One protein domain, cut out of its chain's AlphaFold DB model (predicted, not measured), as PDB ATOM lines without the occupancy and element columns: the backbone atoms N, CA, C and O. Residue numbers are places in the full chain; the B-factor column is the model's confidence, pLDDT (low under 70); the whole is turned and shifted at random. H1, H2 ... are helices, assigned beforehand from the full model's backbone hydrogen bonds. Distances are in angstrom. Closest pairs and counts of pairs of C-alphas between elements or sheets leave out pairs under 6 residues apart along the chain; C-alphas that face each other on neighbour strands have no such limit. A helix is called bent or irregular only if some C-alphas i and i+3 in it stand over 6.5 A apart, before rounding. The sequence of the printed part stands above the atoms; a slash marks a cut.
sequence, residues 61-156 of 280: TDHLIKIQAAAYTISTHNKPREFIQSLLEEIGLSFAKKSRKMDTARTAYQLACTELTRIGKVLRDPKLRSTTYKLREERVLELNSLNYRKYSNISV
ATOM      1  N   THR A  61      20.715 -46.407 -34.303       77.12
ATOM      2  CA  THR A  61      19.691 -47.461 -34.355       77.12
ATOM      3  C   THR A  61      18.369 -47.006 -34.960       77.12
ATOM      4  O   THR A  61      17.666 -47.842 -35.526       77.12
ATOM      5  N   ASP A  62      18.087 -45.705 -34.913       81.69
ATOM      6  CA  ASP A  62      16.799 -45.112 -35.294       81.69
ATOM      7  C   ASP A  62      16.856 -44.470 -36.690       81.69
ATOM      8  O   ASP A  62      16.019 -43.646 -37.059       81.69
ATOM      9  N   HIS A  63      17.867 -44.843 -37.482       82.69
ATOM     10  CA  HIS A  63      18.079 -44.343 -38.839       82.69
ATOM     11  C   HIS A  63      16.830 -44.458 -39.725       82.69
ATOM     12  O   HIS A  63      16.554 -43.524 -40.466       82.69
ATOM     13  N   LEU A  64      16.043 -45.537 -39.624       83.06
ATOM     14  CA  LEU A  64      14.827 -45.717 -40.429       83.06
ATOM     15  C   LEU A  64      13.746 -44.678 -40.106       83.06
ATOM     16  O   LEU A  64      13.184 -44.091 -41.028       83.06
ATOM     17  N   ILE A  65      13.516 -44.386 -38.822       85.50
ATOM     18  CA  ILE A  65      12.569 -43.346 -38.390       85.50
ATOM     19  C   ILE A  65      13.021 -41.980 -38.902       85.50
ATOM     20  O   ILE A  65      12.227 -41.240 -39.473       85.50
ATOM     21  N   LYS A  66      14.309 -41.661 -38.745       86.62
ATOM     22  CA  LYS A  66      14.876 -40.388 -39.206       86.62
ATOM     23  C   LYS A  66      14.795 -40.245 -40.730       86.62
ATOM     24  O   LYS A  66      14.477 -39.170 -41.225       86.62
ATOM     25  N   ILE A  67      15.020 -41.325 -41.479       86.81
ATOM     26  CA  ILE A  67      14.884 -41.334 -42.942       86.81
ATOM     27  C   ILE A  67      13.421 -41.135 -43.356       86.81
ATOM     28  O   ILE A  67      13.155 -40.315 -44.231       86.81
ATOM     29  N   GLN A  68      12.470 -41.828 -42.723       85.31
ATOM     30  CA  GLN A  68      11.043 -41.654 -43.013       85.31
ATOM     31  C   GLN A  68      10.545 -40.249 -42.651       85.31
ATOM     32  O   GLN A  68       9.834 -39.632 -43.442       85.31
ATOM     33  N   ALA A  69      10.968 -39.709 -41.506       87.81
ATOM     34  CA  ALA A  69      10.668 -38.337 -41.112       87.81
ATOM     35  C   ALA A  69      11.216 -37.336 -42.137       87.81
ATOM     36  O   ALA A  69      10.495 -36.440 -42.567       87.81
ATOM     37  N   ALA A  70      12.464 -37.519 -42.582       87.06
ATOM     38  CA  ALA A  70      13.068 -36.671 -43.603       87.06
ATOM     39  C   ALA A  70      12.313 -36.765 -44.936       87.06
ATOM     40  O   ALA A  70      12.047 -35.733 -45.543       87.06
ATOM     41  N   ALA A  71      11.925 -37.968 -45.371       86.56
ATOM     42  CA  ALA A  71      11.154 -38.173 -46.597       86.56
ATOM     43  C   ALA A  71       9.802 -37.440 -46.558       86.56
ATOM     44  O   ALA A  71       9.441 -36.780 -47.532       86.56
ATOM     45  N   TYR A  72       9.102 -37.491 -45.422       86.56
ATOM     46  CA  TYR A  72       7.877 -36.721 -45.207       86.56
ATOM     47  C   TYR A  72       8.135 -35.207 -45.251       86.56
ATOM     48  O   TYR A  72       7.476 -34.488 -45.989       86.56
ATOM     49  N   THR A  73       9.140 -34.702 -44.530       85.69
ATOM     50  CA  THR A  73       9.464 -33.264 -44.544       85.69
ATOM     51  C   THR A  73       9.871 -32.775 -45.943       85.69
ATOM     52  O   THR A  73       9.549 -31.658 -46.341       85.69
ATOM     53  N   ILE A  74      10.552 -33.607 -46.730       87.50
ATOM     54  CA  ILE A  74      10.944 -33.287 -48.110       87.50
ATOM     55  C   ILE A  74       9.722 -33.164 -49.027       87.50
ATOM     56  O   ILE A  74       9.729 -32.301 -49.904       87.50
ATOM     57  N   SER A  75       8.687 -33.991 -48.842       83.75
ATOM     58  CA  SER A  75       7.490 -33.955 -49.690       83.75
ATOM     59  C   SER A  75       6.552 -32.789 -49.367       83.75
ATOM     60  O   SER A  75       5.806 -32.356 -50.241       83.75
ATOM     61  N   THR A  76       6.604 -32.246 -48.147       82.00
ATOM     62  CA  THR A  76       5.695 -31.179 -47.697       82.00
ATOM     63  C   THR A  76       6.273 -29.765 -47.780       82.00
ATOM     64  O   THR A  76       5.529 -28.801 -47.613       82.00
ATOM     65  N   HIS A  77       7.583 -29.599 -47.995       82.25
ATOM     66  CA  HIS A  77       8.242 -28.287 -47.981       82.25
ATOM     67  C   HIS A  77       8.761 -27.844 -49.357       82.25
ATOM     68  O   HIS A  77       9.364 -28.609 -50.100       82.25
ATOM     69  N   ASN A  78       8.660 -26.538 -49.633       80.31
ATOM     70  CA  ASN A  78       9.041 -25.924 -50.916       80.31
ATOM     71  C   ASN A  78      10.551 -25.951 -51.235       80.31
ATOM     72  O   ASN A  78      10.950 -25.613 -52.348       80.31
ATOM     73  N   LYS A  79      11.414 -26.301 -50.272       84.31
ATOM     74  CA  LYS A  79      12.882 -26.254 -50.413       84.31
ATOM     75  C   LYS A  79      13.563 -27.563 -49.990       84.31
ATOM     76  O   LYS A  79      14.355 -27.575 -49.046       84.31
ATOM     77  N   PRO A  80      13.304 -28.672 -50.699       83.62
ATOM     78  CA  PRO A  80      13.784 -29.994 -50.300       83.62
ATOM     79  C   PRO A  80      15.315 -30.113 -50.334       83.62
ATOM     80  O   PRO A  80      15.909 -30.719 -49.448       83.62
ATOM     81  N   ARG A  81      15.979 -29.492 -51.320       83.81
ATOM     82  CA  ARG A  81      17.445 -29.566 -51.480       83.81
ATOM     83  C   ARG A  81      18.200 -28.899 -50.328       83.81
ATOM     84  O   ARG A  81      19.145 -29.482 -49.808       83.81
ATOM     85  N   GLU A  82      17.762 -27.706 -49.919       84.19
ATOM     86  CA  GLU A  82      18.360 -26.964 -48.796       84.19
ATOM     87  C   GLU A  82      18.191 -27.740 -47.474       84.19
ATOM     88  O   GLU A  82      19.118 -27.805 -46.660       84.19
ATOM     89  N   PHE A  83      17.039 -28.401 -47.299       84.81
ATOM     90  CA  PHE A  83      16.746 -29.215 -46.119       84.81
ATOM     91  C   PHE A  83      17.595 -30.490 -46.061       84.81
ATOM     92  O   PHE A  83      18.208 -30.771 -45.033       84.81
ATOM     93  N   ILE A  84      17.702 -31.227 -47.175       85.00
ATOM     94  CA  ILE A  84      18.587 -32.399 -47.276       85.00
ATOM     95  C   ILE A  84      20.023 -31.995 -46.951       85.00
ATOM     96  O   ILE A  84      20.692 -32.675 -46.178       85.00
ATOM     97  N   GLN A  85      20.492 -30.872 -47.500       84.25
ATOM     98  CA  GLN A  85      21.829 -30.375 -47.210       84.25
ATOM     99  C   GLN A  85      22.011 -30.088 -45.713       84.25
ATOM    100  O   GLN A  85      23.002 -30.524 -45.135       84.25
ATOM    101  N   SER A  86      21.042 -29.428 -45.072       83.94
ATOM    102  CA  SER A  86      21.081 -29.157 -43.629       83.94
ATOM    103  C   SER A  86      21.144 -30.441 -42.790       83.94
ATOM    104  O   SER A  86      21.939 -30.513 -41.852       83.94
ATOM    105  N   LEU A  87      20.367 -31.470 -43.143       84.81
ATOM    106  CA  LEU A  87      20.419 -32.774 -42.474       84.81
ATOM    107  C   LEU A  87      21.771 -33.467 -42.677       84.81
ATOM    108  O   LEU A  87      22.328 -34.033 -41.742       84.81
ATOM    109  N   LEU A  88      22.318 -33.430 -43.892       83.88
ATOM    110  CA  LEU A  88      23.613 -34.041 -44.189       83.88
ATOM    111  C   LEU A  88      24.760 -33.321 -43.455       83.88
ATOM    112  O   LEU A  88      25.670 -33.995 -42.968       83.88
ATOM    113  N   GLU A  89      24.692 -31.992 -43.317       84.25
ATOM    114  CA  GLU A  89      25.623 -31.197 -42.498       84.25
ATOM    115  C   GLU A  89      25.615 -31.646 -41.032       84.25
ATOM    116  O   GLU A  89      26.678 -31.870 -40.454       84.25
ATOM    117  N   GLU A  90      24.434 -31.879 -40.454       81.69
ATOM    118  CA  GLU A  90      24.272 -32.368 -39.076       81.69
ATOM    119  C   GLU A  90      24.874 -33.768 -38.864       81.69
ATOM    120  O   GLU A  90      25.443 -34.069 -37.817       81.69
ATOM    121  N   ILE A  91      24.814 -34.615 -39.889       82.44
ATOM    122  CA  ILE A  91      25.348 -35.987 -39.892       82.44
ATOM    123  C   ILE A  91      26.886 -35.990 -40.115       82.44
ATOM    124  O   ILE A  91      27.537 -37.041 -40.080       82.44
ATOM    125  N   GLY A  92      27.497 -34.810 -40.296       77.69
ATOM    126  CA  GLY A  92      28.945 -34.612 -40.392       77.69
ATOM    127  C   GLY A  92      29.485 -34.529 -41.822       77.69
ATOM    128  O   GLY A  92      30.649 -34.867 -42.059       77.69
ATOM    129  N   LEU A  93      28.659 -34.134 -42.797       80.25
ATOM    130  CA  LEU A  93      29.097 -33.853 -44.167       80.25
ATOM    131  C   LEU A  93      29.287 -32.354 -44.388       80.25
ATOM    132  O   LEU A  93      28.338 -31.584 -44.351       80.25
ATOM    133  N   SER A  94      30.512 -31.941 -44.691       76.31
ATOM    134  CA  SER A  94      30.803 -30.550 -45.038       76.31
ATOM    135  C   SER A  94      30.498 -30.274 -46.513       76.31
ATOM    136  O   SER A  94      30.950 -31.019 -47.385       76.31
ATOM    137  N   PHE A  95      29.788 -29.179 -46.792       78.62
ATOM    138  CA  PHE A  95      29.533 -28.664 -48.142       78.62
ATOM    139  C   PHE A  95      30.238 -27.318 -48.351       78.62
ATOM    140  O   PHE A  95      30.520 -26.600 -47.394       78.62
ATOM    141  N   ALA A  96      30.516 -26.965 -49.612       74.94
ATOM    142  CA  ALA A  96      31.233 -25.734 -49.967       74.94
ATOM    143  C   ALA A  96      30.465 -24.451 -49.590       74.94
ATOM    144  O   ALA A  96      31.068 -23.449 -49.216       74.94
ATOM    145  N   LYS A  97      29.130 -24.487 -49.656       77.56
ATOM    146  CA  LYS A  97      28.237 -23.408 -49.219       77.56
ATOM    147  C   LYS A  97      27.456 -23.903 -48.012       77.56
ATOM    148  O   LYS A  97      26.857 -24.959 -48.123       77.56
ATOM    149  N   LYS A  98      27.431 -23.164 -46.899       72.12
ATOM    150  CA  LYS A  98      26.644 -23.550 -45.712       72.12
ATOM    151  C   LYS A  98      25.142 -23.498 -45.998       72.12
ATOM    152  O   LYS A  98      24.689 -22.585 -46.697       72.12
ATOM    153  N   SER A  99      24.379 -24.435 -45.435       73.31
ATOM    154  CA  SER A  99      22.918 -24.391 -45.509       73.31
ATOM    155  C   SER A  99      22.338 -23.202 -44.725       73.31
ATOM    156  O   SER A  99      22.924 -22.709 -43.756       73.31
ATOM    157  N   ARG A 100      21.178 -22.704 -45.168       74.88
ATOM    158  CA  ARG A 100      20.435 -21.629 -44.492       74.88
ATOM    159  C   ARG A 100      19.674 -22.216 -43.298       74.88
ATOM    160  O   ARG A 100      19.273 -23.374 -43.327       74.88
ATOM    161  N   LYS A 101      19.425 -21.416 -42.253       71.75
ATOM    162  CA  LYS A 101      18.543 -21.835 -41.149       71.75
ATOM    163  C   LYS A 101      17.140 -22.134 -41.692       71.75
ATOM    164  O   LYS A 101      16.533 -21.274 -42.328       71.75
ATOM    165  N   MET A 102      16.655 -23.349 -41.452       76.94
ATOM    166  CA  MET A 102      15.336 -23.829 -41.874       76.94
ATOM    167  C   MET A 102      14.502 -24.222 -40.653       76.94
ATOM    168  O   MET A 102      14.162 -25.390 -40.474       76.94
ATOM    169  N   ASP A 103      14.196 -23.248 -39.797       79.25
ATOM    170  CA  ASP A 103      13.580 -23.509 -38.491       79.25
ATOM    171  C   ASP A 103      12.220 -24.216 -38.622       79.25
ATOM    172  O   ASP A 103      11.986 -25.220 -37.958       79.25
ATOM    173  N   THR A 104      11.374 -23.800 -39.570       82.06
ATOM    174  CA  THR A 104      10.056 -24.419 -39.809       82.06
ATOM    175  C   THR A 104      10.145 -25.875 -40.270       82.06
ATOM    176  O   THR A 104       9.469 -26.740 -39.714       82.06
ATOM    177  N   ALA A 105      11.005 -26.175 -41.249       82.56
ATOM    178  CA  ALA A 105      11.220 -27.545 -41.721       82.56
ATOM    179  C   ALA A 105      11.849 -28.422 -40.632       82.56
ATOM    180  O   ALA A 105      11.539 -29.608 -40.524       82.56
ATOM    181  N   ARG A 106      12.692 -27.838 -39.773       83.69
ATOM    182  CA  ARG A 106      13.306 -28.554 -38.655       83.69
ATOM    183  C   ARG A 106      12.296 -28.903 -37.571       83.69
ATOM    184  O   ARG A 106      12.303 -30.035 -37.094       83.69
ATOM    185  N   THR A 107      11.401 -27.980 -37.228       86.56
ATOM    186  CA  THR A 107      10.292 -28.258 -36.309       86.56
ATOM    187  C   THR A 107       9.386 -29.357 -36.867       86.56
ATOM    188  O   THR A 107       9.056 -30.295 -36.144       86.56
ATOM    189  N   ALA A 108       9.045 -29.305 -38.161       85.56
ATOM    190  CA  ALA A 108       8.245 -30.343 -38.815       85.56
ATOM    191  C   ALA A 108       8.941 -31.716 -38.799       85.56
ATOM    192  O   ALA A 108       8.313 -32.727 -38.488       85.56
ATOM    193  N   TYR A 109      10.247 -31.755 -39.064       88.12
ATOM    194  CA  TYR A 109      11.054 -32.972 -39.002       88.12
ATOM    195  C   TYR A 109      11.122 -33.580 -37.593       88.12
ATOM    196  O   TYR A 109      10.961 -34.790 -37.425       88.12
ATOM    197  N   GLN A 110      11.333 -32.750 -36.568       88.12
ATOM    198  CA  GLN A 110      11.342 -33.196 -35.172       88.12
ATOM    199  C   GLN A 110       9.974 -33.745 -34.762       88.12
ATOM    200  O   GLN A 110       9.901 -34.830 -34.182       88.12
ATOM    201  N   LEU A 111       8.894 -33.046 -35.126       88.94
ATOM    202  CA  LEU A 111       7.532 -33.519 -34.900       88.94
ATOM    203  C   LEU A 111       7.313 -34.882 -35.572       88.94
ATOM    204  O   LEU A 111       6.880 -35.821 -34.906       88.94
ATOM    205  N   ALA A 112       7.711 -35.030 -36.837       87.12
ATOM    206  CA  ALA A 112       7.594 -36.289 -37.562       87.12
ATOM    207  C   ALA A 112       8.377 -37.435 -36.906       87.12
ATOM    208  O   ALA A 112       7.859 -38.545 -36.788       87.12
ATOM    209  N   CYS A 113       9.582 -37.175 -36.386       87.75
ATOM    210  CA  CYS A 113      10.338 -38.174 -35.626       87.75
ATOM    211  C   CYS A 113       9.579 -38.628 -34.367       87.75
ATOM    212  O   CYS A 113       9.546 -39.823 -34.061       87.75
ATOM    213  N   THR A 114       8.952 -37.696 -33.638       88.88
ATOM    214  CA  THR A 114       8.171 -38.038 -32.438       88.88
ATOM    215  C   THR A 114       6.905 -38.829 -32.770       88.88
ATOM    216  O   THR A 114       6.620 -39.818 -32.091       88.88
ATOM    217  N   GLU A 115       6.180 -38.453 -33.829       88.88
ATOM    218  CA  GLU A 115       4.981 -39.160 -34.293       88.88
ATOM    219  C   GLU A 115       5.337 -40.585 -34.756       88.88
ATOM    220  O   GLU A 115       4.750 -41.552 -34.270       88.88
ATOM    221  N   LEU A 116       6.369 -40.748 -35.592       87.12
ATOM    222  CA  LEU A 116       6.832 -42.058 -36.068       87.12
ATOM    223  C   LEU A 116       7.334 -42.968 -34.943       87.12
ATOM    224  O   LEU A 116       7.078 -44.170 -34.961       87.12
ATOM    225  N   THR A 117       7.996 -42.411 -33.926       87.94
ATOM    226  CA  THR A 117       8.420 -43.192 -32.753       87.94
ATOM    227  C   THR A 117       7.213 -43.720 -31.970       87.94
ATOM    228  O   THR A 117       7.229 -44.858 -31.496       87.94
ATOM    229  N   ARG A 118       6.141 -42.924 -31.841       87.00
ATOM    230  CA  ARG A 118       4.882 -43.371 -31.218       87.00
ATOM    231  C   ARG A 118       4.206 -44.456 -32.054       87.00
ATOM    232  O   ARG A 118       3.805 -45.472 -31.496       87.00
ATOM    233  N   ILE A 119       4.158 -44.280 -33.374       86.50
ATOM    234  CA  ILE A 119       3.622 -45.280 -34.308       86.50
ATOM    235  C   ILE A 119       4.397 -46.600 -34.184       86.50
ATOM    236  O   ILE A 119       3.784 -47.649 -34.009       86.50
ATOM    237  N   GLY A 120       5.733 -46.559 -34.168       85.19
ATOM    238  CA  GLY A 120       6.568 -47.751 -33.988       85.19
ATOM    239  C   GLY A 120       6.268 -48.512 -32.691       85.19
ATOM    240  O   GLY A 120       6.206 -49.742 -32.689       85.19
ATOM    241  N   LYS A 121       5.988 -47.802 -31.588       86.56
ATOM    242  CA  LYS A 121       5.555 -48.434 -30.328       86.56
ATOM    243  C   LYS A 121       4.213 -49.157 -30.474       86.56
ATOM    244  O   LYS A 121       4.101 -50.298 -30.030       86.56
ATOM    245  N   VAL A 122       3.229 -48.536 -31.127       85.00
ATOM    246  CA  VAL A 122       1.904 -49.145 -31.364       85.00
ATOM    247  C   VAL A 122       2.006 -50.388 -32.250       85.00
ATOM    248  O   VAL A 122       1.353 -51.396 -31.972       85.00
ATOM    249  N   LEU A 123       2.881 -50.347 -33.260       84.50
ATOM    250  CA  LEU A 123       3.148 -51.448 -34.191       84.50
ATOM    251  C   LEU A 123       3.990 -52.589 -33.589       84.50
ATOM    252  O   LEU A 123       4.209 -53.593 -34.263       84.50
ATOM    253  N   ARG A 124       4.470 -52.454 -32.341       83.38
ATOM    254  CA  ARG A 124       5.472 -53.344 -31.713       83.38
ATOM    255  C   ARG A 124       6.777 -53.459 -32.512       83.38
ATOM    256  O   ARG A 124       7.540 -54.404 -32.330       83.38
ATOM    257  N   ASP A 125       7.056 -52.466 -33.348       84.31
ATOM    258  CA  ASP A 125       8.311 -52.311 -34.073       84.31
ATOM    259  C   ASP A 125       8.832 -50.887 -33.848       84.31
ATOM    260  O   ASP A 125       8.615 -49.991 -34.670       84.31
ATOM    261  N   PRO A 126       9.535 -50.642 -32.725       79.19
ATOM    262  CA  PRO A 126      10.021 -49.310 -32.377       79.19
ATOM    263  C   PRO A 126      11.056 -48.765 -33.369       79.19
ATOM    264  O   PRO A 126      11.459 -47.618 -33.231       79.19
ATOM    265  N   LYS A 127      11.516 -49.569 -34.339       80.00
ATOM    266  CA  LYS A 127      12.499 -49.169 -35.354       80.00
ATOM    267  C   LYS A 127      11.923 -49.149 -36.767       80.00
ATOM    268  O   LYS A 127      12.670 -48.828 -37.685       80.00
ATOM    269  N   LEU A 128      10.644 -49.484 -36.934       81.38
ATOM    270  CA  LEU A 128       9.957 -49.566 -38.221       81.38
ATOM    271  C   LEU A 128      10.759 -50.356 -39.273       81.38
ATOM    272  O   LEU A 128      10.995 -49.885 -40.383       81.38
ATOM    273  N   ARG A 129      11.236 -51.551 -38.902       78.94
ATOM    274  CA  ARG A 129      12.038 -52.419 -39.778       78.94
ATOM    275  C   ARG A 129      11.214 -52.991 -40.920       78.94
ATOM    276  O   ARG A 129      11.753 -53.171 -42.010       78.94
ATOM    277  N   SER A 130       9.946 -53.307 -40.667       79.12
ATOM    278  CA  SER A 130       9.045 -53.777 -41.717       79.12
ATOM    279  C   SER A 130       8.430 -52.605 -42.481       79.12
ATOM    280  O   SER A 130       8.088 -51.572 -41.906       79.12
ATOM    281  N   THR A 131       8.246 -52.781 -43.788       75.06
ATOM    282  CA  THR A 131       7.480 -51.853 -44.633       75.06
ATOM    283  C   THR A 131       5.982 -52.148 -44.602       75.06
ATOM    284  O   THR A 131       5.184 -51.289 -44.956       75.06
ATOM    285  N   THR A 132       5.595 -53.358 -44.183       76.38
ATOM    286  CA  THR A 132       4.203 -53.822 -44.153       76.38
ATOM    287  C   THR A 132       3.893 -54.468 -42.807       76.38
ATOM    288  O   THR A 132       4.638 -55.333 -42.340       76.38
ATOM    289  N   TYR A 133       2.775 -54.083 -42.192       80.50
ATOM    290  CA  TYR A 133       2.313 -54.621 -40.911       80.50
ATOM    291  C   TYR A 133       0.903 -55.183 -41.065       80.50
ATOM    292  O   TYR A 133       0.028 -54.527 -41.624       80.50
ATOM    293  N   LYS A 134       0.672 -56.392 -40.545       80.31
ATOM    294  CA  LYS A 134      -0.678 -56.946 -40.402       80.31
ATOM    295  C   LYS A 134      -1.215 -56.548 -39.034       80.31
ATOM    296  O   LYS A 134      -0.620 -56.900 -38.017       80.31
ATOM    297  N   LEU A 135      -2.313 -55.803 -39.018       79.56
ATOM    298  CA  LEU A 135      -2.867 -55.207 -37.806       79.56
ATOM    299  C   LEU A 135      -4.225 -55.809 -37.468       79.56
ATOM    300  O   LEU A 135      -5.005 -56.141 -38.356       79.56
ATOM    301  N   ARG A 136      -4.493 -55.939 -36.166       79.25
ATOM    302  CA  ARG A 136      -5.830 -56.225 -35.629       79.25
ATOM    303  C   ARG A 136      -6.593 -54.918 -35.425       79.25
ATOM    304  O   ARG A 136      -5.969 -53.867 -35.295       79.25
ATOM    305  N   GLU A 137      -7.916 -54.996 -35.345       75.88
ATOM    306  CA  GLU A 137      -8.812 -53.836 -35.230       75.88
ATOM    307  C   GLU A 137      -8.439 -52.886 -34.081       75.88
ATOM    308  O   GLU A 137      -8.260 -51.691 -34.310       75.88
ATOM    309  N   GLU A 138      -8.179 -53.416 -32.883       79.12
ATOM    310  CA  GLU A 138      -7.737 -52.639 -31.711       79.12
ATOM    311  C   GLU A 138      -6.528 -51.737 -32.021       79.12
ATOM    312  O   GLU A 138      -6.467 -50.573 -31.628       79.12
ATOM    313  N   ARG A 139      -5.570 -52.253 -32.803       79.19
ATOM    314  CA  ARG A 139      -4.354 -51.525 -33.190       79.19
ATOM    315  C   ARG A 139      -4.625 -50.468 -34.246       79.19
ATOM    316  O   ARG A 139      -3.967 -49.433 -34.248       79.19
ATOM    317  N   VAL A 140      -5.578 -50.715 -35.140       77.25
ATOM    318  CA  VAL A 140      -6.010 -49.721 -36.128       77.25
ATOM    319  C   VAL A 140      -6.653 -48.528 -35.420       77.25
ATOM    320  O   VAL A 140      -6.376 -47.388 -35.787       77.25
ATOM    321  N   LEU A 141      -7.436 -48.763 -34.362       77.25
ATOM    322  CA  LEU A 141      -8.012 -47.698 -33.536       77.25
ATOM    323  C   LEU A 141      -6.930 -46.894 -32.795       77.25
ATOM    324  O   LEU A 141      -6.945 -45.663 -32.854       77.25
ATOM    325  N   GLU A 142      -5.950 -47.568 -32.180       79.94
ATOM    326  CA  GLU A 142      -4.790 -46.903 -31.565       79.94
ATOM    327  C   GLU A 142      -4.029 -46.039 -32.590       79.94
ATOM    328  O   GLU A 142      -3.699 -44.886 -32.308       79.94
ATOM    329  N   LEU A 143      -3.797 -46.545 -33.807       82.19
ATOM    330  CA  LEU A 143      -3.137 -45.782 -34.871       82.19
ATOM    331  C   LEU A 143      -3.980 -44.617 -35.379       82.19
ATOM    332  O   LEU A 143      -3.416 -43.561 -35.649       82.19
ATOM    333  N   ASN A 144      -5.305 -44.762 -35.473       77.12
ATOM    334  CA  ASN A 144      -6.204 -43.679 -35.883       77.12
ATOM    335  C   ASN A 144      -6.076 -42.442 -34.985       77.12
ATOM    336  O   ASN A 144      -6.159 -41.325 -35.491       77.12
ATOM    337  N   SER A 145      -5.779 -42.622 -33.693       78.12
ATOM    338  CA  SER A 145      -5.482 -41.504 -32.783       78.12
ATOM    339  C   SER A 145      -4.145 -40.798 -33.072       78.12
ATOM    340  O   SER A 145      -3.921 -39.670 -32.636       78.12
ATOM    341  N   LEU A 146      -3.254 -41.436 -33.837       77.50
ATOM    342  CA  LEU A 146      -1.871 -41.028 -34.070       77.50
ATOM    343  C   LEU A 146      -1.595 -40.579 -35.510       77.50
ATOM    344  O   LEU A 146      -0.529 -40.893 -36.012       77.50
ATOM    345  N   ASN A 147      -2.494 -39.871 -36.206       74.94
ATOM    346  CA  ASN A 147      -2.222 -39.205 -37.508       74.94
ATOM    347  C   ASN A 147      -1.370 -40.012 -38.531       74.94
ATOM    348  O   ASN A 147      -0.698 -39.447 -39.397       74.94
ATOM    349  N   TYR A 148      -1.409 -41.346 -38.463       80.31
ATOM    350  CA  TYR A 148      -0.504 -42.268 -39.158       80.31
ATOM    351  C   TYR A 148      -0.636 -42.198 -40.682       80.31
ATOM    352  O   TYR A 148       0.301 -42.543 -41.405       80.31
ATOM    353  N   ARG A 149      -1.780 -41.692 -41.162       77.12
ATOM    354  CA  ARG A 149      -2.081 -41.436 -42.577       77.12
ATOM    355  C   ARG A 149      -1.090 -40.478 -43.245       77.12
ATOM    356  O   ARG A 149      -0.962 -40.504 -44.459       77.12
ATOM    357  N   LYS A 150      -0.364 -39.655 -42.476       79.88
ATOM    358  CA  LYS A 150       0.724 -38.811 -43.006       79.88
ATOM    359  C   LYS A 150       1.921 -39.627 -43.504       79.88
ATOM    360  O   LYS A 150       2.631 -39.181 -44.398       79.88
ATOM    361  N   TYR A 151       2.161 -40.789 -42.896       80.38
ATOM    362  CA  TYR A 151       3.393 -41.567 -43.058       80.38
ATOM    363  C   TYR A 151       3.184 -42.915 -43.738       80.38
ATOM    364  O   TYR A 151       4.146 -43.547 -44.166       80.38
ATOM    365  N   SER A 152       1.945 -43.395 -43.784       73.06
ATOM    366  CA  SER A 152       1.637 -44.746 -44.229       73.06
ATOM    367  C   SER A 152       0.266 -44.818 -44.877       73.06
ATOM    368  O   SER A 152      -0.653 -44.083 -44.512       73.06
ATOM    369  N   ASN A 153       0.141 -45.755 -45.812       70.88
ATOM    370  CA  ASN A 153      -1.127 -46.129 -46.415       70.88
ATOM    371  C   ASN A 153      -1.598 -47.453 -45.818       70.88
ATOM    372  O   ASN A 153      -0.789 -48.343 -45.544       70.88
ATOM    373  N   ILE A 154      -2.912 -47.600 -45.658       70.44
ATOM    374  CA  ILE A 154      -3.517 -48.899 -45.370       70.44
ATOM    375  C   ILE A 154      -3.715 -49.617 -46.695       70.44
ATOM    376  O   ILE A 154      -4.350 -49.085 -47.604       70.44
ATOM    377  N   SER A 155      -3.205 -50.840 -46.782       68.88
ATOM    378  CA  SER A 155      -3.619 -51.798 -47.796       68.88
ATOM    379  C   SER A 155      -4.338 -52.960 -47.119       68.88
ATOM    380  O   SER A 155      -3.990 -53.369 -46.009       68.88
ATOM    381  N   VAL A 156      -5.359 -53.486 -47.791       70.12
ATOM    382  CA  VAL A 156      -6.033 -54.728 -47.402       70.12
ATOM    383  C   VAL A 156      -5.534 -55.807 -48.367       70.12
ATOM    384  O   VAL A 156      -6.117 -55.984 -49.438       70.12
TER     385      VAL A 156
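AT A GLANCE: This is residues 61 to 156 of the 280 residues of the protein "AAA domain-containing protein, putative AbiEii toxin, Type IV TA system" of Rugamonas rubra (UniProt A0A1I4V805). A long helix, H3, runs along much of the longest axis; H1 crosses it near its middle, with H2 beside H1 toward the first end of H3, while short H4 folds back beside the last residues of H3. Two long links without a named helix, residues 91 to 102 and 123 to 136, join H2 to H3 and H3 to H4. The printed part has 96 residues, with four named helices in the order H1, H2, H3, H4 and no named strand; the class is all helix. It is only just loose, close to compact, with a radius of gyration of the C-alphas of 15.1 A, and is elongated, spanning 50 by 26 by 20 A.

IN THESE COORDINATES: Find C-alpha 61 at (19.691, -47.461, -34.355); there H1 begins, residues 61 to 76, 25.3 A from first to last C-alpha. H1 is irregular, with C-alphas 61 and 64 8.0 A apart, and its line is a rough one. Go on to H2, residues 80 to 90, 15.5 A long. Then look for C-alpha 103 at (13.580, -23.509, -38.491), where H3 begins; the longest helix, residues 103 to 122, it covers 29.1 A. H4, residues 137 to 144, runs 10.5 A and ends at C-alpha 144 at (-6.204, -43.679, -35.883).

HOW THE PARTS SIT: Start at H1 and H2, a helical hairpin: they touch through residues 70 to 74 of H1 alone, run opposite ways and stand at a shallow tilt of 26 degrees. Their closest C-alphas are those of Ile 74 and Pro 80, 4.9 A apart. H1 also touches H3, opposite ways at a steep tilt of 52 degrees; look at the closest C-alphas, Ala 69 and Ala 112, 5.1 A apart. H2 and H3 are close but not clearly touching, about perpendicular at 76 degrees, with the C-alphas of Phe 83 and Ala 105 closest at 7.3 A. H3 and H4 form the other helical hairpin, opposite ways at a shallow tilt of 11 degrees; they touch through residues 119 to 122 of H3 alone, and the closest C-alphas are those of Ile 119 and Leu 143, 6.8 A apart. H4 is apart from H1 and from H2. In H2, H3 and H4 every O i to N i+4 pair is within hydrogen-bond range; in H1, 11 of 12 are.

THE WHOLE: The two C-alphas farthest apart are those of Ala 96 and Glu 137, at 51.1 A. The printed part has no cut. The link from H1 to H2 is tight, while those from H2 to H3 and from H3 to H4 are long, with 12 and 14 residues. After H4, residues 145 to 156 hold no named helix. The mean pLDDT of the printed part is 81.4; look for low confidence at residue 155, the one printed residue under 70.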